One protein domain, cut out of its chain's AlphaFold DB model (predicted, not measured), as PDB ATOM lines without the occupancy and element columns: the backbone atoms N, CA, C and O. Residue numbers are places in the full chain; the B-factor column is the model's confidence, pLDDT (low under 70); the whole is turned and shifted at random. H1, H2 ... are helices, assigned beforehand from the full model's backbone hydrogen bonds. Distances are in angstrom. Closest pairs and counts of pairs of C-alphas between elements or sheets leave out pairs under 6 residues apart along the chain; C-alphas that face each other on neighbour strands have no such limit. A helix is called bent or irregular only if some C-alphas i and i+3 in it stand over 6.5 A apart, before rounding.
ATOM      1  N   GLY A 135       8.473 -32.786 -18.729       86.12
ATOM      2  CA  GLY A 135       9.474 -31.892 -19.298       86.12
ATOM      3  C   GLY A 135      10.566 -31.562 -18.287       86.12
ATOM      4  O   GLY A 135      10.341 -31.578 -17.074       86.12
ATOM      5  N   ILE A 136      11.755 -31.230 -18.790       87.12
ATOM      6  CA  ILE A 136      12.836 -30.689 -17.965       87.12
ATOM      7  C   ILE A 136      12.638 -29.180 -17.847       87.12
ATOM      8  O   ILE A 136      12.685 -28.454 -18.839       87.12
ATOM      9  N   PHE A 137      12.473 -28.703 -16.618       89.75
ATOM     10  CA  PHE A 137      12.497 -27.278 -16.302       89.75
ATOM     11  C   PHE A 137      13.903 -26.865 -15.866       89.75
ATOM     12  O   PHE A 137      14.590 -27.607 -15.164       89.75
ATOM     13  N   TYR A 138      14.335 -25.668 -16.263       91.44
ATOM     14  CA  TYR A 138      15.640 -25.130 -15.891       91.44
ATOM     15  C   TYR A 138      15.577 -23.625 -15.617       91.44
ATOM     16  O   TYR A 138      14.703 -22.912 -16.111       91.44
ATOM     17  N   ASN A 139      16.530 -23.131 -14.824       92.75
ATOM     18  CA  ASN A 139      16.667 -21.712 -14.518       92.75
ATOM     19  C   ASN A 139      17.602 -21.036 -15.534       92.75
ATOM     20  O   ASN A 139      18.821 -21.210 -15.468       92.75
ATOM     21  N   LYS A 140      17.037 -20.237 -16.445       93.88
ATOM     22  CA  LYS A 140      17.780 -19.527 -17.502       93.88
ATOM     23  C   LYS A 140      18.919 -18.658 -16.962       93.88
ATOM     24  O   LYS A 140      20.024 -18.690 -17.498       93.88
ATOM     25  N   ASP A 141      18.695 -17.952 -15.855       91.44
ATOM     26  CA  ASP A 141      19.705 -17.066 -15.269       91.44
ATOM     27  C   ASP A 141      20.915 -17.842 -14.746       91.44
ATOM     28  O   ASP A 141      22.045 -17.361 -14.832       91.44
ATOM     29  N   MET A 142      20.702 -19.039 -14.192       89.88
ATOM     30  CA  MET A 142      21.805 -19.889 -13.731       89.88
ATOM     31  C   MET A 142      22.649 -20.388 -14.900       89.88
ATOM     32  O   MET A 142      23.877 -20.345 -14.826       89.88
ATOM     33  N   PHE A 143      22.002 -20.806 -15.988       93.56
ATOM     34  CA  PHE A 143      22.682 -21.232 -17.209       93.56
ATOM     35  C   PHE A 143      23.498 -20.095 -17.828       93.56
ATOM     36  O   PHE A 143      24.695 -20.267 -18.078       93.56
ATOM     37  N   ALA A 144      22.899 -18.907 -17.960       91.12
ATOM     38  CA  ALA A 144      23.572 -17.716 -18.466       91.12
ATOM     39  C   ALA A 144      24.777 -17.314 -17.599       91.12
ATOM     40  O   ALA A 144      25.872 -17.102 -18.119       91.12
ATOM     41  N   LYS A 145      24.618 -17.270 -16.267       88.31
ATOM     42  CA  LYS A 145      25.711 -16.943 -15.329       88.31
ATOM     43  C   LYS A 145      26.849 -17.962 -15.363       88.31
ATOM     44  O   LYS A 145      28.000 -17.591 -15.149       88.31
ATOM     45  N   ALA A 146      26.536 -19.233 -15.604       88.38
ATOM     46  CA  ALA A 146      27.518 -20.308 -15.683       88.38
ATOM     47  C   ALA A 146      28.173 -20.440 -17.070       88.38
ATOM     48  O   ALA A 146      29.117 -21.218 -17.213       88.38
ATOM     49  N   GLY A 147      27.678 -19.723 -18.087       90.62
ATOM     50  CA  GLY A 147      28.119 -19.887 -19.474       90.62
ATOM     51  C   GLY A 147      27.824 -21.284 -20.034       90.62
ATOM     52  O   GLY A 147      28.573 -21.783 -20.873       90.62
ATOM     53  N   VAL A 148      26.777 -21.946 -19.533       92.88
ATOM     54  CA  VAL A 148      26.344 -23.276 -19.982       92.88
ATOM     55  C   VAL A 148      25.212 -23.095 -20.987       92.88
ATOM     56  O   VAL A 148      24.294 -22.315 -20.745       92.88
ATOM     57  N   ALA A 149      25.274 -23.810 -22.112       91.00
ATOM     58  CA  ALA A 149      24.202 -23.794 -23.101       91.00
ATOM     59  C   ALA A 149      22.901 -24.349 -22.503       91.00
ATOM     60  O   ALA A 149      22.924 -25.323 -21.749       91.00
ATOM     61  N   GLU A 150      21.779 -23.725 -22.847       92.44
ATOM     62  CA  GLU A 150      20.451 -24.166 -22.421       92.44
ATOM     63  C   GLU A 150      20.113 -25.550 -23.001       92.44
ATOM     64  O   GLU A 150      20.611 -25.905 -24.078       92.44
ATOM     65  N   PRO A 151      19.269 -26.343 -22.315       92.12
ATOM     66  CA  PRO A 151      18.796 -27.599 -22.869       92.12
ATOM     67  C   PRO A 151      18.009 -27.351 -24.167       92.12
ATOM     68  O   PRO A 151      17.197 -26.421 -24.235       92.12
ATOM     69  N   PRO A 152      18.235 -28.173 -25.202       90.81
ATOM     70  CA  PRO A 152      17.551 -28.048 -26.478       90.81
ATOM     71  C   PRO A 152      16.057 -28.339 -26.319       90.81
ATOM     72  O   PRO A 152      15.658 -29.252 -25.599       90.81
ATOM     73  N   ALA A 153      15.230 -27.569 -27.025       89.06
ATOM     74  CA  ALA A 153      13.780 -27.754 -27.034       89.06
ATOM     75  C   ALA A 153      13.309 -28.810 -28.054       89.06
ATOM     76  O   ALA A 153      12.154 -29.225 -28.006       89.06
ATOM     77  N   ASN A 154      14.179 -29.230 -28.984       89.62
ATOM     78  CA  ASN A 154      13.869 -30.244 -29.992       89.62
ATOM     79  C   ASN A 154      14.379 -31.627 -29.530       89.62
ATOM     80  O   ASN A 154      15.571 -31.752 -29.238       89.62
ATOM     81  N   PRO A 155      13.524 -32.667 -29.509       85.56
ATOM     82  CA  PRO A 155      13.929 -34.044 -29.226       85.56
ATOM     83  C   PRO A 155      15.064 -34.583 -30.111       85.56
ATOM     84  O   PRO A 155      15.892 -35.349 -29.633       85.56
ATOM     85  N   GLU A 156      15.145 -34.179 -31.381       92.19
ATOM     86  CA  GLU A 156      16.187 -34.640 -32.317       92.19
ATOM     87  C   GLU A 156      17.587 -34.154 -31.934       92.19
ATOM     88  O   GLU A 156      18.588 -34.777 -32.279       92.19
ATOM     89  N   SER A 157      17.657 -33.037 -31.212       92.50
ATOM     90  CA  SER A 157      18.897 -32.500 -30.663       92.50
ATOM     91  C   SER A 157      18.999 -32.701 -29.155       92.50
ATOM     92  O   SER A 157      19.867 -32.090 -28.536       92.50
ATOM     93  N   ALA A 158      18.145 -33.552 -28.567       91.94
ATOM     94  CA  ALA A 158      18.125 -33.827 -27.138       91.94
ATOM     95  C   ALA A 158      19.504 -34.238 -26.621       91.94
ATOM     96  O   ALA A 158      20.269 -34.951 -27.274       91.94
ATOM     97  N   TRP A 159      19.810 -33.795 -25.404       92.44
ATOM     98  CA  TRP A 159      21.033 -34.208 -24.744       92.44
ATOM     99  C   TRP A 159      21.051 -35.705 -24.476       92.44
ATOM    100  O   TRP A 159      20.051 -36.305 -24.081       92.44
ATOM    101  N   THR A 160      22.243 -36.281 -24.584       94.62
ATOM    102  CA  THR A 160      22.524 -37.560 -23.944       94.62
ATOM    103  C   THR A 160      22.531 -37.395 -22.423       94.62
ATOM    104  O   THR A 160      22.738 -36.299 -21.891       94.62
ATOM    105  N   TRP A 161      22.366 -38.501 -21.696       94.62
ATOM    106  CA  TRP A 161      22.479 -38.495 -20.234       94.62
ATOM    107  C   TRP A 161      23.823 -37.941 -19.750       94.62
ATOM    108  O   TRP A 161      23.855 -37.162 -18.799       94.62
ATOM    109  N   ASP A 162      24.916 -38.254 -20.447       97.00
ATOM    110  CA  ASP A 162      26.238 -37.716 -20.121       97.00
ATOM    111  C   ASP A 162      26.294 -36.197 -20.312       97.00
ATOM    112  O   ASP A 162      26.801 -35.481 -19.450       97.00
ATOM    113  N   GLN A 163      25.726 -35.675 -21.403       94.56
ATOM    114  CA  GLN A 163      25.654 -34.231 -21.644       94.56
ATOM    115  C   GLN A 163      24.819 -33.520 -20.574       94.56
ATOM    116  O   GLN A 163      25.227 -32.465 -20.084       94.56
ATOM    117  N   PHE A 164      23.697 -34.117 -20.165       94.06
ATOM    118  CA  PHE A 164      22.876 -33.612 -19.067       94.06
ATOM    119  C   PHE A 164      23.663 -33.559 -17.747       94.06
ATOM    120  O   PHE A 164      23.693 -32.521 -17.082       94.06
ATOM    121  N   VAL A 165      24.362 -34.641 -17.390       94.62
ATOM    122  CA  VAL A 165      25.186 -34.709 -16.171       94.62
ATOM    123  C   VAL A 165      26.334 -33.698 -16.213       94.62
ATOM    124  O   VAL A 165      26.608 -33.029 -15.215       94.62
ATOM    125  N   GLU A 166      26.998 -33.535 -17.355       94.69
ATOM    126  CA  GLU A 166      28.076 -32.556 -17.509       94.69
ATOM    127  C   GLU A 166      27.570 -31.109 -17.418       94.69
ATOM    128  O   GLU A 166      28.220 -30.269 -16.786       94.69
ATOM    129  N   ALA A 167      26.394 -30.807 -17.975       93.19
ATOM    130  CA  ALA A 167      25.742 -29.514 -17.784       93.19
ATOM    131  C   ALA A 167      25.428 -29.269 -16.297       93.19
ATOM    132  O   ALA A 167      25.792 -28.220 -15.760       93.19
ATOM    133  N   ALA A 168      24.861 -30.259 -15.600       92.56
ATOM    134  CA  ALA A 168      24.562 -30.170 -14.171       92.56
ATOM    135  C   ALA A 168      25.821 -29.907 -13.321       92.56
ATOM    136  O   ALA A 168      25.835 -28.996 -12.492       92.56
ATOM    137  N   LYS A 169      26.924 -30.628 -13.572       92.38
ATOM    138  CA  LYS A 169      28.208 -30.405 -12.877       92.38
ATOM    139  C   LYS A 169      28.754 -28.995 -13.094       92.38
ATOM    140  O   LYS A 169      29.279 -28.388 -12.156       92.38
ATOM    141  N   LYS A 170      28.650 -28.456 -14.315       91.12
ATOM    142  CA  LYS A 170      29.102 -27.090 -14.626       91.12
ATOM    143  C   LYS A 170      28.290 -26.044 -13.867       91.12
ATOM    144  O   LYS A 170      28.888 -25.122 -13.317       91.12
ATOM    145  N   LEU A 171      26.971 -26.218 -13.779       91.06
ATOM    146  CA  LEU A 171      26.092 -25.326 -13.017       91.06
ATOM    147  C   LEU A 171      26.448 -25.327 -11.528       91.06
ATOM    148  O   LEU A 171      26.674 -24.260 -10.960       91.06
ATOM    149  N   ILE A 172      26.614 -26.511 -10.928       89.12
ATOM    150  CA  ILE A 172      27.023 -26.654  -9.520       89.12
ATOM    151  C   ILE A 172      28.377 -25.972  -9.285       89.12
ATOM    152  O   ILE A 172      28.560 -25.209  -8.335       89.12
ATOM    153  N   LYS A 173      29.352 -26.204 -10.172       85.38
ATOM    154  CA  LYS A 173      30.680 -25.596 -10.052       85.38
ATOM    155  C   LYS A 173      30.615 -24.072 -10.161       85.38
ATOM    156  O   LYS A 173      31.308 -23.399  -9.397       85.38
ATOM    157  N   ALA A 174      29.826 -23.534 -11.088       80.62
ATOM    158  CA  ALA A 174      29.653 -22.094 -11.257       80.62
ATOM    159  C   ALA A 174      29.029 -21.462 -10.006       80.62
ATOM    160  O   ALA A 174      29.540 -20.460  -9.505       80.62
ATOM    161  N   GLU A 175      28.006 -22.094  -9.434       78.19
ATOM    162  CA  GLU A 175      27.391 -21.653  -8.183       78.19
ATOM    163  C   GLU A 175      28.396 -21.653  -7.020       78.19
ATOM    164  O   GLU A 175      28.553 -20.644  -6.329       78.19
ATOM    165  N   MET A 176      29.190 -22.719  -6.870       77.75
ATOM    166  CA  MET A 176      30.259 -22.759  -5.867       77.75
ATOM    167  C   MET A 176      31.316 -21.662  -6.067       77.75
ATOM    168  O   MET A 176      31.855 -21.144  -5.085       77.75
ATOM    169  N   HIS A 177      31.634 -21.296  -7.314       75.25
ATOM    170  CA  HIS A 177      32.553 -20.188  -7.594       75.25
ATOM    171  C   HIS A 177      31.947 -18.845  -7.186       75.25
ATOM    172  O   HIS A 177      32.650 -18.036  -6.579       75.25
ATOM    173  N   LEU A 178      30.656 -18.624  -7.445       72.94
ATOM    174  CA  LEU A 178      29.951 -17.411  -7.023       72.94
ATOM    175  C   LEU A 178      29.909 -17.286  -5.497       72.94
ATOM    176  O   LEU A 178      30.218 -16.221  -4.962       72.94
ATOM    177  N   ILE A 179      29.618 -18.384  -4.794       76.44
ATOM    178  CA  ILE A 179      29.629 -18.424  -3.327       76.44
ATOM    179  C   ILE A 179      31.032 -18.098  -2.793       76.44
ATOM    180  O   ILE A 179      31.181 -17.247  -1.915       76.44
ATOM    181  N   ARG A 180      32.088 -18.702  -3.355       75.25
ATOM    182  CA  ARG A 180      33.478 -18.410  -2.961       75.25
ATOM    183  C   ARG A 180      33.876 -16.958  -3.232       75.25
ATOM    184  O   ARG A 180      34.495 -16.337  -2.370       75.25
ATOM    185  N   ALA A 181      33.506 -16.408  -4.386       74.38
ATOM    186  CA  ALA A 181      33.777 -15.013  -4.730       74.38
ATOM    187  C   ALA A 181      33.054 -14.046  -3.778       74.38
ATOM    188  O   ALA A 181      33.631 -13.040  -3.359       74.38
ATOM    189  N   LEU A 182      31.820 -14.367  -3.377       75.19
ATOM    190  CA  LEU A 182      31.072 -13.596  -2.388       75.19
ATOM    191  C   LEU A 182      31.755 -13.632  -1.013       75.19
ATOM    192  O   LEU A 182      31.967 -12.575  -0.422       75.19
ATOM    193  N   ILE A 183      32.175 -14.813  -0.543       76.62
ATOM    194  CA  ILE A 183      32.939 -14.972   0.708       76.62
ATOM    195  C   ILE A 183      34.225 -14.139   0.669       76.62
ATOM    196  O   ILE A 183      34.522 -13.414   1.620       76.62
ATOM    197  N   GLN A 184      34.980 -14.201  -0.431       73.06
ATOM    198  CA  GLN A 184      36.210 -13.424  -0.596       73.06
ATOM    199  C   GLN A 184      35.946 -11.915  -0.586       73.06
ATOM    200  O   GLN A 184      36.686 -11.177   0.057       73.06
ATOM    201  N   ARG A 185      34.875 -11.452  -1.244       75.25
ATOM    202  CA  ARG A 185      34.494 -10.032  -1.283       75.25
ATOM    203  C   ARG A 185      33.996  -9.512   0.066       75.25
ATOM    204  O   ARG A 185      34.250  -8.360   0.403       75.25
ATOM    205  N   ILE A 186      33.282 -10.337   0.831       73.94
ATOM    206  CA  ILE A 186      32.884 -10.018   2.209       73.94
ATOM    207  C   ILE A 186      34.131  -9.944   3.098       73.94
ATOM    208  O   ILE A 186      34.303  -8.975   3.832       73.94
ATOM    209  N   SER A 187      35.034 -10.919   2.970       71.62
ATOM    210  CA  SER A 187      36.282 -10.970   3.742       71.62
ATOM    211  C   SER A 187      37.209  -9.790   3.435       71.62
ATOM    212  O   SER A 187      37.797  -9.238   4.354       71.62
ATOM    213  N   SER A 188      37.316  -9.355   2.172       67.56
ATOM    214  CA  SER A 188      38.165  -8.215   1.789       67.56
ATOM    215  C   SER A 188      37.590  -6.853   2.183       67.56
ATOM    216  O   SER A 188      38.344  -5.898   2.345       67.56
ATOM    217  N   LYS A 189      36.265  -6.751   2.353       66.44
ATOM    218  CA  LYS A 189      35.597  -5.547   2.873       66.44
ATOM    219  C   LYS A 189      35.590  -5.473   4.400       66.44
ATOM    220  O   LYS A 189      35.500  -4.373   4.938       66.44
ATOM    221  N   MET A 190      35.723  -6.603   5.092       56.88
ATOM    222  CA  MET A 190      36.069  -6.641   6.515       56.88
ATOM    223  C   MET A 190      37.560  -6.318   6.695       56.88
ATOM    224  O   MET A 190      38.367  -7.160   7.075       56.88
ATOM    225  N   VAL A 191      37.940  -5.066   6.432       50.69
ATOM    226  CA  VAL A 191      39.182  -4.511   6.974       50.69
ATOM    227  C   VAL A 191      38.929  -4.282   8.461       50.69
ATOM    228  O   VAL A 191      38.361  -3.267   8.859       50.69
ATOM    229  N   PHE A 192      39.296  -5.255   9.292       49.78
ATOM    230  CA  PHE A 192      39.434  -5.009  10.722       49.78
ATOM    231  C   PHE A 192      40.631  -4.081  10.911       49.78
ATOM    232  O   PHE A 192      41.746  -4.414  10.509       49.78
TER     233      PHE A 192
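AT A GLANCE: This is residues 135 to 192 of the 219 residues of an uncharacterized protein of Paenibacillus rhizosphaerae (UniProt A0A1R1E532). One long helix, H2, makes the longest axis; the short helix H1 sits crosswise on it part-way along, and the long loop of residues 147 to 160 folds back from H1 to the first residue of H2. The last stretch of the printed part, residues 179 to 192, of which 179 to 189 belong to H2, sticks out as a free arm; without it the body spans 33 by 19 by 16 A. The printed part has 58 residues with two named helices, H1 then H2, and no named strand; its class is all helix. It is only just extended, close to loose, with a radius of gyration of the C-alphas of 15.6 A and spans of 57 by 19 by 16 A.

IN THESE COORDINATES: The printed part begins at Gly 135, with its C-alpha at (9.474, -31.892, -19.298). H1 covers residues 140 to 146 and begins with C-alpha 140 at (17.780, -19.527, -17.502). H2 covers residues 161 to 189 and measures 42.3 A from its first to its last C-alpha, which lies at (35.597, -5.547, 2.873). Neither helix is bent.

HOW THE PARTS SIT: H2 touches H1 with residues 170 to 175 alone. Their closest C-alphas, those of Ala 146 and Ala 174, are 5.2 A apart. Their lines are only just about perpendicular, at 70.2 degrees. In H1 and H2 every O i to N i+4 pair is within hydrogen-bond range.

THE WHOLE: The two C-alphas farthest apart, those of Glu 156 and Phe 192, are 57.2 A apart. Without residues 179 to 192, which stand free, the body of 44 residues spans 33 by 19 by 16 A. The link from H1 to H2, with 14 residues, is long. The printed part has no cut. The mean pLDDT of the printed part is 84.7, and residues 188 to 192 are under 70.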